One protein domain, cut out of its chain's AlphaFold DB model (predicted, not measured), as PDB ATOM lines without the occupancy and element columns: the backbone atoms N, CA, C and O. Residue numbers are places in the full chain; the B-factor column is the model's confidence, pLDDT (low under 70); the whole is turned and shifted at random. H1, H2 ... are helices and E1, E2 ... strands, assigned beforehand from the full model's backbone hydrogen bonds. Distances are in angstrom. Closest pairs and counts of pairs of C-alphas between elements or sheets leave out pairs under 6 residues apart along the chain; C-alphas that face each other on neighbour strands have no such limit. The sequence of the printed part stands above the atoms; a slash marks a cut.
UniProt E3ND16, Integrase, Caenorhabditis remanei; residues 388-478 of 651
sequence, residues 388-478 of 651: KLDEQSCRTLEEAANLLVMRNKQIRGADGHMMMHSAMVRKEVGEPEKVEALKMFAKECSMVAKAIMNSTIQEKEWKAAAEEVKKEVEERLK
ATOM      1  N   LYS A 388     -33.152 -45.268  43.500       81.25
ATOM      2  CA  LYS A 388     -34.220 -44.266  43.595       81.25
ATOM      3  C   LYS A 388     -34.708 -43.905  42.200       81.25
ATOM      4  O   LYS A 388     -33.894 -43.590  41.335       81.25
ATOM      5  N   LEU A 389     -36.022 -43.925  42.017       76.44
ATOM      6  CA  LEU A 389     -36.705 -43.545  40.788       76.44
ATOM      7  C   LEU A 389     -37.846 -42.605  41.191       76.44
ATOM      8  O   LEU A 389     -38.798 -43.012  41.856       76.44
ATOM      9  N   ASP A 390     -37.683 -41.323  40.867       72.31
ATOM     10  CA  ASP A 390     -38.538 -40.228  41.335       72.31
ATOM     11  C   ASP A 390     -38.655 -40.187  42.879       72.31
ATOM     12  O   ASP A 390     -37.642 -40.077  43.576       72.31
ATOM     13  N   GLU A 391     -39.870 -40.268  43.430       70.06
ATOM     14  CA  GLU A 391     -40.131 -40.256  44.879       70.06
ATOM     15  C   GLU A 391     -40.060 -41.652  45.527       70.06
ATOM     16  O   GLU A 391     -40.204 -41.778  46.745       70.06
ATOM     17  N   GLN A 392     -39.828 -42.710  44.743       71.38
ATOM     18  CA  GLN A 392     -39.880 -44.096  45.213       71.38
ATOM     19  C   GLN A 392     -38.508 -44.781  45.142       71.38
ATOM     20  O   GLN A 392     -37.632 -44.424  44.352       71.38
ATOM     21  N   SER A 393     -38.291 -45.771  46.010       79.50
ATOM     22  CA  SER A 393     -37.070 -46.587  46.012       79.50
ATOM     23  C   SER A 393     -37.402 -48.043  45.719       79.50
ATOM     24  O   SER A 393     -38.206 -48.629  46.442       79.50
ATOM     25  N   CYS A 394     -36.732 -48.633  44.737       81.81
ATOM     26  CA  CYS A 394     -36.853 -50.044  44.380       81.81
ATOM     27  C   CYS A 394     -35.626 -50.842  44.834       81.81
ATOM     28  O   CYS A 394     -34.502 -50.333  44.853       81.81
ATOM     29  N   ARG A 395     -35.852 -52.106  45.200       80.56
ATOM     30  CA  ARG A 395     -34.833 -53.064  45.671       80.56
ATOM     31  C   ARG A 395     -34.520 -54.142  44.639       80.56
ATOM     32  O   ARG A 395     -33.508 -54.833  44.760       80.56
ATOM     33  N   THR A 396     -35.391 -54.301  43.647       84.69
ATOM     34  CA  THR A 396     -35.317 -55.370  42.649       84.69
ATOM     35  C   THR A 396     -35.422 -54.801  41.233       84.69
ATOM     36  O   THR A 396     -35.892 -53.677  41.030       84.69
ATOM     37  N   LEU A 397     -34.953 -55.567  40.244       83.31
ATOM     38  CA  LEU A 397     -35.026 -55.161  38.837       83.31
ATOM     39  C   LEU A 397     -36.480 -55.107  38.353       83.31
ATOM     40  O   LEU A 397     -36.845 -54.182  37.631       83.31
ATOM     41  N   GLU A 398     -37.312 -56.051  38.799       83.50
ATOM     42  CA  GLU A 398     -38.744 -56.087  38.481       83.50
ATOM     43  C   GLU A 398     -39.470 -54.844  39.018       83.50
ATOM     44  O   GLU A 398     -40.243 -54.209  38.305       83.50
ATOM     45  N   GLU A 399     -39.160 -54.435  40.251       83.38
ATOM     46  CA  GLU A 399     -39.698 -53.215  40.851       83.38
ATOM     47  C   GLU A 399     -39.307 -51.956  40.062       83.38
ATOM     48  O   GLU A 399     -40.155 -51.095  39.833       83.38
ATOM     49  N   ALA A 400     -38.054 -51.856  39.604       85.81
ATOM     50  CA  ALA A 400     -37.619 -50.740  38.761       85.81
ATOM     51  C   ALA A 400     -38.337 -50.711  37.409       85.81
ATOM     52  O   ALA A 400     -38.762 -49.645  36.971       85.81
ATOM     53  N   ALA A 401     -38.505 -51.863  36.758       85.50
ATOM     54  CA  ALA A 401     -39.204 -51.926  35.480       85.50
ATOM     55  C   ALA A 401     -40.691 -51.559  35.617       85.50
ATOM     56  O   ALA A 401     -41.205 -50.779  34.818       85.50
ATOM     57  N   ASN A 402     -41.360 -52.015  36.681       85.50
ATOM     58  CA  ASN A 402     -42.742 -51.625  36.974       85.50
ATOM     59  C   ASN A 402     -42.871 -50.111  37.218       85.50
ATOM     60  O   ASN A 402     -43.824 -49.486  36.750       85.50
ATOM     61  N   LEU A 403     -41.904 -49.494  37.910       83.56
ATOM     62  CA  LEU A 403     -41.876 -48.040  38.111       83.56
ATOM     63  C   LEU A 403     -41.691 -47.274  36.802       83.56
ATOM     64  O   LEU A 403     -42.327 -46.239  36.613       83.56
ATOM     65  N   LEU A 404     -40.871 -47.784  35.883       84.38
ATOM     66  CA  LEU A 404     -40.671 -47.172  34.568       84.38
ATOM     67  C   LEU A 404     -41.951 -47.204  33.719       84.38
ATOM     68  O   LEU A 404     -42.299 -46.187  33.119       84.38
ATOM     69  N   VAL A 405     -42.708 -48.308  33.750       85.25
ATOM     70  CA  VAL A 405     -44.033 -48.388  33.104       85.25
ATOM     71  C   VAL A 405     -44.989 -47.340  33.687       85.25
ATOM     72  O   VAL A 405     -45.649 -46.610  32.944       85.25
ATOM     73  N   MET A 406     -45.043 -47.209  35.017       80.75
ATOM     74  CA  MET A 406     -45.909 -46.221  35.674       80.75
ATOM     75  C   MET A 406     -45.486 -44.776  35.380       80.75
ATOM     76  O   MET A 406     -46.351 -43.928  35.144       80.75
ATOM     77  N   ARG A 407     -44.173 -44.502  35.312       81.44
ATOM     78  CA  ARG A 407     -43.618 -43.204  34.893       81.44
ATOM     79  C   ARG A 407     -44.076 -42.848  33.481       81.44
ATOM     80  O   ARG A 407     -44.558 -41.738  33.265       81.44
ATOM     81  N   ASN A 408     -43.980 -43.796  32.548       81.75
ATOM     82  CA  ASN A 408     -44.396 -43.606  31.157       81.75
ATOM     83  C   ASN A 408     -45.908 -43.336  31.043       81.75
ATOM     84  O   ASN A 408     -46.332 -42.554  30.194       81.75
ATOM     85  N   LYS A 409     -46.717 -43.907  31.945       80.94
ATOM     86  CA  LYS A 409     -48.170 -43.682  32.039       80.94
ATOM     87  C   LYS A 409     -48.589 -42.486  32.906       80.94
ATOM     88  O   LYS A 409     -49.783 -42.252  33.063       80.94
ATOM     89  N   GLN A 410     -47.638 -41.733  33.463       76.62
ATOM     90  CA  GLN A 410     -47.878 -40.572  34.334       76.62
ATOM     91  C   GLN A 410     -48.716 -40.870  35.596       76.62
ATOM     92  O   GLN A 410     -49.339 -39.969  36.157       76.62
ATOM     93  N   ILE A 411     -48.705 -42.112  36.089       70.44
ATOM     94  CA  ILE A 411     -49.409 -42.496  37.320       70.44
ATOM     95  C   ILE A 411     -48.519 -42.123  38.516       70.44
ATOM     96  O   ILE A 411     -47.415 -42.649  38.653       70.44
ATOM     97  N   ARG A 412     -48.968 -41.191  39.370       62.62
ATOM     98  CA  ARG A 412     -48.207 -40.655  40.521       62.62
ATOM     99  C   ARG A 412     -48.989 -40.795  41.833       62.62
ATOM    100  O   ARG A 412     -50.208 -40.917  41.819       62.62
ATOM    101  N   GLY A 413     -48.293 -40.717  42.970       63.56
ATOM    102  CA  GLY A 413     -48.906 -40.698  44.305       63.56
ATOM    103  C   GLY A 413     -49.192 -42.082  44.906       63.56
ATOM    104  O   GLY A 413     -48.606 -43.086  44.495       63.56
ATOM    105  N   ALA A 414     -50.072 -42.131  45.914       56.03
ATOM    106  CA  ALA A 414     -50.370 -43.335  46.703       56.03
ATOM    107  C   ALA A 414     -50.958 -44.489  45.866       56.03
ATOM    108  O   ALA A 414     -50.628 -45.652  46.105       56.03
ATOM    109  N   ASP A 415     -51.737 -44.164  44.831       59.16
ATOM    110  CA  ASP A 415     -52.327 -45.146  43.911       59.16
ATOM    111  C   ASP A 415     -51.255 -45.888  43.093       59.16
ATOM    112  O   ASP A 415     -51.373 -47.089  42.841       59.16
ATOM    113  N   GLY A 416     -50.145 -45.215  42.762       62.22
ATOM    114  CA  GLY A 416     -49.006 -45.824  42.068       62.22
ATOM    115  C   GLY A 416     -48.287 -46.885  42.910       62.22
ATOM    116  O   GLY A 416     -47.893 -47.926  42.390       62.22
ATOM    117  N   HIS A 417     -48.177 -46.690  44.229       63.41
ATOM    118  CA  HIS A 417     -47.537 -47.678  45.106       63.41
ATOM    119  C   HIS A 417     -48.362 -48.976  45.201       63.41
ATOM    120  O   HIS A 417     -47.795 -50.070  45.230       63.41
ATOM    121  N   MET A 418     -49.695 -48.882  45.210       63.44
ATOM    122  CA  MET A 418     -50.564 -50.065  45.175       63.44
ATOM    123  C   MET A 418     -50.488 -50.802  43.832       63.44
ATOM    124  O   MET A 418     -50.501 -52.034  43.800       63.44
ATOM    125  N   MET A 419     -50.381 -50.068  42.721       67.69
ATOM    126  CA  MET A 419     -50.328 -50.661  41.381       67.69
ATOM    127  C   MET A 419     -48.972 -51.292  41.034       67.69
ATOM    128  O   MET A 419     -48.935 -52.200  40.203       67.69
ATOM    129  N   MET A 420     -47.888 -50.899  41.710       67.19
ATOM    130  CA  MET A 420     -46.516 -51.384  41.489       67.19
ATOM    131  C   MET A 420     -46.367 -52.912  41.538       67.19
ATOM    132  O   MET A 420     -45.575 -53.490  40.793       67.19
ATOM    133  N   HIS A 421     -47.123 -53.582  42.409       71.31
ATOM    134  CA  HIS A 421     -47.087 -55.041  42.542       71.31
ATOM    135  C   HIS A 421     -48.239 -55.741  41.810       71.31
ATOM    136  O   HIS A 421     -48.326 -56.971  41.861       71.31
ATOM    137  N   SER A 422     -49.107 -54.988  41.125       77.62
ATOM    138  CA  SER A 422     -50.264 -55.539  40.423       77.62
ATOM    139  C   SER A 422     -49.845 -56.383  39.217       77.62
ATOM    140  O   SER A 422     -48.888 -56.078  38.502       77.62
ATOM    141  N   ALA A 423     -50.606 -57.445  38.948       73.81
ATOM    142  CA  ALA A 423     -50.378 -58.297  37.782       73.81
ATOM    143  C   ALA A 423     -50.626 -57.568  36.446       73.81
ATOM    144  O   ALA A 423     -50.137 -58.019  35.414       73.81
ATOM    145  N   MET A 424     -51.378 -56.458  36.459       73.75
ATOM    146  CA  MET A 424     -51.592 -55.620  35.276       73.75
ATOM    147  C   MET A 424     -50.293 -54.929  34.855       73.75
ATOM    148  O   MET A 424     -49.891 -55.079  33.709       73.75
ATOM    149  N   VAL A 425     -49.594 -54.271  35.787       77.38
ATOM    150  CA  VAL A 425     -48.345 -53.547  35.484       77.38
ATOM    151  C   VAL A 425     -47.232 -54.507  35.053       77.38
ATOM    152  O   VAL A 425     -46.552 -54.241  34.068       77.38
ATOM    153  N   ARG A 426     -47.100 -55.672  35.706       76.50
ATOM    154  CA  ARG A 426     -46.076 -56.677  35.348       76.50
ATOM    155  C   ARG A 426     -46.203 -57.189  33.908       76.50
ATOM    156  O   ARG A 426     -45.197 -57.474  33.272       76.50
ATOM    157  N   LYS A 427     -47.430 -57.300  33.383       79.50
ATOM    158  CA  LYS A 427     -47.685 -57.742  31.997       79.50
ATOM    159  C   LYS A 427     -47.373 -56.676  30.948       79.50
ATOM    160  O   LYS A 427     -47.265 -57.008  29.774       79.50
ATOM    161  N   GLU A 428     -47.258 -55.420  31.361       80.31
ATOM    162  CA  GLU A 428     -46.992 -54.284  30.478       80.31
ATOM    163  C   GLU A 428     -45.506 -53.913  30.416       80.31
ATOM    164  O   GLU A 428     -45.140 -53.010  29.667       80.31
ATOM    165  N   VAL A 429     -44.646 -54.600  31.176       82.75
ATOM    166  CA  VAL A 429     -43.197 -54.386  31.143       82.75
ATOM    167  C   VAL A 429     -42.630 -54.870  29.809       82.75
ATOM    168  O   VAL A 429     -42.495 -56.074  29.564       82.75
ATOM    169  N   GLY A 430     -42.271 -53.917  28.952       86.44
ATOM    170  CA  GLY A 430     -41.588 -54.170  27.695       86.44
ATOM    171  C   GLY A 430     -40.080 -54.362  27.864       86.44
ATOM    172  O   GLY A 430     -39.503 -54.209  28.941       86.44
ATOM    173  N   GLU A 431     -39.417 -54.685  26.755       83.75
ATOM    174  CA  GLU A 431     -37.955 -54.734  26.683       83.75
ATOM    175  C   GLU A 431     -37.250 -53.393  26.997       83.75
ATOM    176  O   GLU A 431     -36.236 -53.432  27.700       83.75
ATOM    177  N   PRO A 432     -37.746 -52.203  26.572       85.81
ATOM    178  CA  PRO A 432     -37.037 -50.953  26.849       85.81
ATOM    179  C   PRO A 432     -37.009 -50.615  28.346       85.81
ATOM    180  O   PRO A 432     -35.973 -50.181  28.854       85.81
ATOM    181  N   GLU A 433     -38.092 -50.886  29.081       88.56
ATOM    182  CA  GLU A 433     -38.128 -50.693  30.532       88.56
ATOM    183  C   GLU A 433     -37.157 -51.638  31.257       88.56
ATOM    184  O   GLU A 433     -36.498 -51.230  32.216       88.56
ATOM    185  N   LYS A 434     -36.993 -52.878  30.777       88.88
ATOM    186  CA  LYS A 434     -36.014 -53.835  31.327       88.88
ATOM    187  C   LYS A 434     -34.572 -53.391  31.088       88.88
ATOM    188  O   LYS A 434     -33.749 -53.464  32.004       88.88
ATOM    189  N   VAL A 435     -34.259 -52.901  29.884       87.69
ATOM    190  CA  VAL A 435     -32.932 -52.358  29.543       87.69
ATOM    191  C   VAL A 435     -32.596 -51.158  30.432       87.69
ATOM    192  O   VAL A 435     -31.495 -51.083  30.984       87.69
ATOM    193  N   GLU A 436     -33.536 -50.226  30.615       88.50
ATOM    194  CA  GLU A 436     -33.335 -49.049  31.467       88.50
ATOM    195  C   GLU A 436     -33.186 -49.439  32.950       88.50
ATOM    196  O   GLU A 436     -32.252 -48.971  33.609       88.50
ATOM    197  N   ALA A 437     -33.996 -50.379  33.452       88.19
ATOM    198  CA  ALA A 437     -33.871 -50.913  34.810       88.19
ATOM    199  C   ALA A 437     -32.496 -51.564  35.061       88.19
ATOM    200  O   ALA A 437     -31.837 -51.261  36.062       88.19
ATOM    201  N   LEU A 438     -32.016 -52.399  34.130       87.38
ATOM    202  CA  LEU A 438     -30.688 -53.021  34.203       87.38
ATOM    203  C   LEU A 438     -29.568 -51.976  34.217       87.38
ATOM    204  O   LEU A 438     -28.645 -52.080  35.025       87.38
ATOM    205  N   LYS A 439     -29.659 -50.940  33.373       88.00
ATOM    206  CA  LYS A 439     -28.683 -49.838  33.333       88.00
ATOM    207  C   LYS A 439     -28.631 -49.067  34.649       88.00
ATOM    208  O   LYS A 439     -27.541 -48.726  35.109       88.00
ATOM    209  N   MET A 440     -29.782 -48.778  35.253       85.62
ATOM    210  CA  MET A 440     -29.852 -48.066  36.530       85.62
ATOM    211  C   MET A 440     -29.224 -48.887  37.661       85.62
ATOM    212  O   MET A 440     -28.355 -48.396  38.379       85.62
ATOM    213  N   PHE A 441     -29.585 -50.165  37.768       85.81
ATOM    214  CA  PHE A 441     -29.041 -51.056  38.791       85.81
ATOM    215  C   PHE A 441     -27.550 -51.362  38.590       85.81
ATOM    216  O   PHE A 441     -26.809 -51.441  39.570       85.81
ATOM    217  N   ALA A 442     -27.074 -51.480  37.347       84.31
ATOM    218  CA  ALA A 442     -25.655 -51.684  37.050       84.31
ATOM    219  C   ALA A 442     -24.771 -50.498  37.472       84.31
ATOM    220  O   ALA A 442     -23.606 -50.707  37.813       84.31
ATOM    221  N   LYS A 443     -25.309 -49.269  37.479       85.50
ATOM    222  CA  LYS A 443     -24.593 -48.081  37.975       85.50
ATOM    223  C   LYS A 443     -24.408 -48.104  39.492       85.50
ATOM    224  O   LYS A 443     -23.338 -47.745  39.971       85.50
ATOM    225  N   GLU A 444     -25.424 -48.547  40.228       82.88
ATOM    226  CA  GLU A 444     -25.428 -48.523  41.697       82.88
ATOM    227  C   GLU A 444     -24.829 -49.793  42.326       82.88
ATOM    228  O   GLU A 444     -24.234 -49.747  43.404       82.88
ATOM    229  N   CYS A 445     -24.944 -50.946  41.660       82.00
ATOM    230  CA  CYS A 445     -24.538 -52.232  42.214       82.00
ATOM    231  C   CYS A 445     -23.556 -52.991  41.310       82.00
ATOM    232  O   CYS A 445     -23.893 -53.531  40.254       82.00
ATOM    233  N   SER A 446     -22.326 -53.143  41.812       81.56
ATOM    234  CA  SER A 446     -21.257 -53.883  41.126       81.56
ATOM    235  C   SER A 446     -21.568 -55.368  40.888       81.56
ATOM    236  O   SER A 446     -20.985 -55.967  39.986       81.56
ATOM    237  N   MET A 447     -22.468 -55.978  41.669       77.25
ATOM    238  CA  MET A 447     -22.887 -57.362  41.428       77.25
ATOM    239  C   MET A 447     -23.841 -57.468  40.241       77.25
ATOM    240  O   MET A 447     -23.673 -58.390  39.449       77.25
ATOM    241  N   VAL A 448     -24.761 -56.506  40.065       77.31
ATOM    242  CA  VAL A 448     -25.606 -56.424  38.857       77.31
ATOM    243  C   VAL A 448     -24.709 -56.295  37.629       77.31
ATOM    244  O   VAL A 448     -24.848 -57.052  36.675       77.31
ATOM    245  N   ALA A 449     -23.743 -55.370  37.671       80.56
ATOM    246  CA  ALA A 449     -22.839 -55.128  36.552       80.56
ATOM    247  C   ALA A 449     -22.049 -56.392  36.170       80.56
ATOM    248  O   ALA A 449     -21.944 -56.735  34.995       80.56
ATOM    249  N   LYS A 450     -21.543 -57.135  37.164       82.31
ATOM    250  CA  LYS A 450     -20.870 -58.423  36.932       82.31
ATOM    251  C   LYS A 450     -21.813 -59.486  36.377       82.31
ATOM    252  O   LYS A 450     -21.395 -60.249  35.515       82.31
ATOM    253  N   ALA A 451     -23.052 -59.537  36.859       80.06
ATOM    254  CA  ALA A 451     -24.041 -60.500  36.394       80.06
ATOM    255  C   ALA A 451     -24.401 -60.289  34.913       80.06
ATOM    256  O   ALA A 451     -24.516 -61.260  34.166       80.06
ATOM    257  N   ILE A 452     -24.505 -59.026  34.480       82.12
ATOM    258  CA  ILE A 452     -24.707 -58.660  33.071       82.12
ATOM    259  C   ILE A 452     -23.490 -59.076  32.233       82.12
ATOM    260  O   ILE A 452     -23.641 -59.792  31.248       82.12
ATOM    261  N   MET A 453     -22.275 -58.698  32.647       81.56
ATOM    262  CA  MET A 453     -21.054 -58.983  31.873       81.56
ATOM    263  C   MET A 453     -20.743 -60.481  31.756       81.56
ATOM    264  O   MET A 453     -20.299 -60.938  30.706       81.56
ATOM    265  N   ASN A 454     -21.003 -61.255  32.811       79.75
ATOM    266  CA  ASN A 454     -20.778 -62.701  32.829       79.75
ATOM    267  C   ASN A 454     -21.955 -63.499  32.234       79.75
ATOM    268  O   ASN A 454     -21.951 -64.727  32.320       79.75
ATOM    269  N   SER A 455     -22.973 -62.827  31.679       76.75
ATOM    270  CA  SER A 455     -24.194 -63.440  31.137       76.75
ATOM    271  C   SER A 455     -24.880 -64.408  32.124       76.75
ATOM    272  O   SER A 455     -25.427 -65.437  31.727       76.75
ATOM    273  N   THR A 456     -24.867 -64.098  33.429       73.75
ATOM    274  CA  THR A 456     -25.475 -64.961  34.464       73.75
ATOM    275  C   THR A 456     -26.981 -64.749  34.629       73.75
ATOM    276  O   THR A 456     -27.628 -65.506  35.350       73.75
ATOM    277  N   ILE A 457     -27.557 -63.727  33.992       72.38
ATOM    278  CA  ILE A 457     -29.005 -63.485  33.979       72.38
ATOM    279  C   ILE A 457     -29.632 -64.425  32.941       72.38
ATOM    280  O   ILE A 457     -29.629 -64.142  31.746       72.38
ATOM    281  N   GLN A 458     -30.130 -65.575  33.403       66.06
ATOM    282  CA  GLN A 458     -30.702 -66.617  32.536       66.06
ATOM    283  C   GLN A 458     -32.234 -66.592  32.442       66.06
ATOM    284  O   GLN A 458     -32.811 -67.401  31.714       66.06
ATOM    285  N   GLU A 459     -32.911 -65.683  33.148       73.75
ATOM    286  CA  GLU A 459     -34.362 -65.546  33.023       73.75
ATOM    287  C   GLU A 459     -34.763 -65.201  31.590       73.75
ATOM    288  O   GLU A 459     -34.278 -64.225  31.013       73.75
ATOM    289  N   LYS A 460     -35.687 -65.994  31.031       74.50
ATOM    290  CA  LYS A 460     -36.147 -65.859  29.640       74.50
ATOM    291  C   LYS A 460     -36.625 -64.445  29.317       74.50
ATOM    292  O   LYS A 460     -36.405 -63.983  28.206       74.50
ATOM    293  N   GLU A 461     -37.238 -63.770  30.285       79.31
ATOM    294  CA  GLU A 461     -37.797 -62.431  30.112       79.31
ATOM    295  C   GLU A 461     -36.751 -61.309  30.156       79.31
ATOM    296  O   GLU A 461     -37.038 -60.235  29.649       79.31
ATOM    297  N   TRP A 462     -35.563 -61.531  30.732       82.88
ATOM    298  CA  TRP A 462     -34.537 -60.491  30.943       82.88
ATOM    299  C   TRP A 462     -33.251 -60.722  30.147       82.88
ATOM    300  O   TRP A 462     -32.377 -59.857  30.104       82.88
ATOM    301  N   LYS A 463     -33.120 -61.891  29.514       82.81
ATOM    302  CA  LYS A 463     -31.918 -62.296  28.781       82.81
ATOM    303  C   LYS A 463     -31.600 -61.377  27.598       82.81
ATOM    304  O   LYS A 463     -30.435 -61.041  27.405       82.81
ATOM    305  N   ALA A 464     -32.603 -60.988  26.810       84.94
ATOM    306  CA  ALA A 464     -32.390 -60.138  25.638       84.94
ATOM    307  C   ALA A 464     -31.939 -58.725  26.054       84.94
ATOM    308  O   ALA A 464     -30.888 -58.272  25.602       84.94
ATOM    309  N   ALA A 465     -32.628 -58.107  27.016       85.56
ATOM    310  CA  ALA A 465     -32.236 -56.833  27.613       85.56
ATOM    311  C   ALA A 465     -30.825 -56.863  28.231       85.56
ATOM    312  O   ALA A 465     -30.053 -55.917  28.072       85.56
ATOM    313  N   ALA A 466     -30.448 -57.947  28.920       84.69
ATOM    314  CA  ALA A 466     -29.109 -58.092  29.496       84.69
ATOM    315  C   ALA A 466     -28.009 -58.159  28.423       84.69
ATOM    316  O   ALA A 466     -26.967 -57.520  28.583       84.69
ATOM    317  N   GLU A 467     -28.242 -58.881  27.324       85.69
ATOM    318  CA  GLU A 467     -27.275 -58.981  26.225       85.69
ATOM    319  C   GLU A 467     -27.134 -57.649  25.466       85.69
ATOM    320  O   GLU A 467     -26.029 -57.268  25.081       85.69
ATOM    321  N   GLU A 468     -28.224 -56.889  25.318       89.06
ATOM    322  CA  GLU A 468     -28.189 -55.544  24.736       89.06
ATOM    323  C   GLU A 468     -27.335 -54.579  25.575       89.06
ATOM    324  O   GLU A 468     -26.439 -53.914  25.045       89.06
ATOM    325  N   VAL A 469     -27.543 -54.548  26.899       86.38
ATOM    326  CA  VAL A 469     -26.739 -53.714  27.813       86.38
ATOM    327  C   VAL A 469     -25.268 -54.125  27.779       86.38
ATOM    328  O   VAL A 469     -24.391 -53.261  27.756       86.38
ATOM    329  N   LYS A 470     -24.983 -55.430  27.753       86.81
ATOM    330  CA  LYS A 470     -23.617 -55.950  27.651       86.81
ATOM    331  C   LYS A 470     -22.932 -55.466  26.373       86.81
ATOM    332  O   LYS A 470     -21.832 -54.926  26.463       86.81
ATOM    333  N   LYS A 471     -23.594 -55.568  25.216       85.75
ATOM    334  CA  LYS A 471     -23.052 -55.107  23.929       85.75
ATOM    335  C   LYS A 471     -22.741 -53.604  23.935       85.75
ATOM    336  O   LYS A 471     -21.660 -53.207  23.507       85.75
ATOM    337  N   GLU A 472     -23.637 -52.772  24.476       85.00
ATOM    338  CA  GLU A 472     -23.405 -51.321  24.600       85.00
ATOM    339  C   GLU A 472     -22.197 -51.009  25.505       85.00
ATOM    340  O   GLU A 472     -21.385 -50.125  25.211       85.00
ATOM    341  N   VAL A 473     -22.057 -51.733  26.620       82.31
ATOM    342  CA  VAL A 473     -20.938 -51.559  27.557       82.31
ATOM    343  C   VAL A 473     -19.621 -52.030  26.939       82.31
ATOM    344  O   VAL A 473     -18.616 -51.333  27.071       82.31
ATOM    345  N   GLU A 474     -19.613 -53.159  26.234       80.12
ATOM    346  CA  GLU A 474     -18.438 -53.659  25.514       80.12
ATOM    347  C   GLU A 474     -17.976 -52.678  24.432       80.12
ATOM    348  O   GLU A 474     -16.780 -52.415  24.325       80.12
ATOM    349  N   GLU A 475     -18.897 -52.059  23.689       79.12
ATOM    350  CA  GLU A 475     -18.556 -51.006  22.728       79.12
ATOM    351  C   GLU A 475     -17.965 -49.761  23.398       79.12
ATOM    352  O   GLU A 475     -16.983 -49.212  22.899       79.12
ATOM    353  N   ARG A 476     -18.496 -49.348  24.556       74.62
ATOM    354  CA  ARG A 476     -17.940 -48.229  25.340       74.62
ATOM    355  C   ARG A 476     -16.574 -48.526  25.954       74.62
ATOM    356  O   ARG A 476     -15.788 -47.598  26.143       74.62
ATOM    357  N   LEU A 477     -16.312 -49.782  26.316       70.56
ATOM    358  CA  LEU A 477     -15.064 -50.222  26.943       70.56
ATOM    359  C   LEU A 477     -13.959 -50.556  25.936       70.56
ATOM    360  O   LEU A 477     -12.827 -50.793  26.367       70.56
ATOM    361  N   LYS A 478     -14.240 -50.546  24.622       66.38
ATOM    362  CA  LYS A 478     -13.190 -50.672  23.605       66.38
ATOM    363  C   LYS A 478     -12.107 -49.615  23.876       66.38
ATOM    364  O   LYS A 478     -12.428 -48.428  24.004       66.38
TER     365      LYS A 478
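This is residues 388 to 478 of the 651 residues of the protein "Integrase" of Caenorhabditis remanei (UniProt E3ND16). What shape do these coordinates make? The domain is an elongated row of two helical groups joined through H4: at one end H6 crosses H4 and H5 fills the corner beside them, and at the other end H1 crosses H4 with the small helices H2 and H3 on its far side. The short strand E1 and the residues before it form a small turned-back piece near H1. What is it built of? The printed part has 91 residues, with one named strand and six named helices in the order E1, H1, H2, H3, H4, H5, H6; it is mostly helix. It is compact, with a radius of gyration of the C-alphas of 13.5 A, and spans 43 by 24 by 19 A.

What surrounds the longest helix? H6, residues 463 to 477, touches H4, residues 431 to 444, with residues 464 to 469 alone; the closest C-alphas, of Val 435 and Ala 465, are 4.9 A apart, and the two run the same way at a steep tilt of 53 degrees. H6 also touches H5, residues 446 to 453, about perpendicular at 82 degrees, with residues 466 to 470 alone; the closest C-alphas, of Ile 452 and Ala 466, are 5.7 A apart. H4 and H5 touch only at the corner, closest at the C-alphas of Ala 442 and Ala 449, 4.5 A apart. What lies beyond the hub, H4? H1, residues 397 to 408, touches H4, opposite ways at a steep tilt of 60 degrees, with the C-alphas of Ala 401 and Glu 433 closest at 5.2 A. H1 also touches H3, residues 423 to 427, closest at the C-alphas of Asn 402 and Val 425, 6.1 A apart. H2, residues 414 to 419, is close to H1 but not clearly touching, with the C-alphas of Met 406 and Gly 416 closest at 7.1 A. What do the backbone atoms show? In the six helices every O i to N i+4 pair is within hydrogen-bond range. E1, residues 392 to 394, pairs with no named strand, but residues 392 to 393 pair antiparallel with residues 388 to 389.

How long are the elements? H6 measures 20.8 A from first to last C-alpha, H4 20.5 A, H1 16.7 A, H5 10.6 A, H2 9.1 A, E1 6.7 A and H3 6.4 A. Where are the anchors? E1 begins at C-alpha 392, (-39.880, -44.096, 45.213), H4 begins at C-alpha 431, (-37.955, -54.734, 26.683), and H6 ends at C-alpha 477, (-15.064, -50.222, 26.943).

How far does it reach? The two C-alphas farthest apart, of Asp 415 and Lys 478, are 44.4 A apart. Is anything cut or long? The printed part has no cut; the link from H5 to H6 is short and the others are tight. Where is confidence low? The mean pLDDT of the printed part is 79.1, and residues 412 to 420, 458 and 478 are under 70.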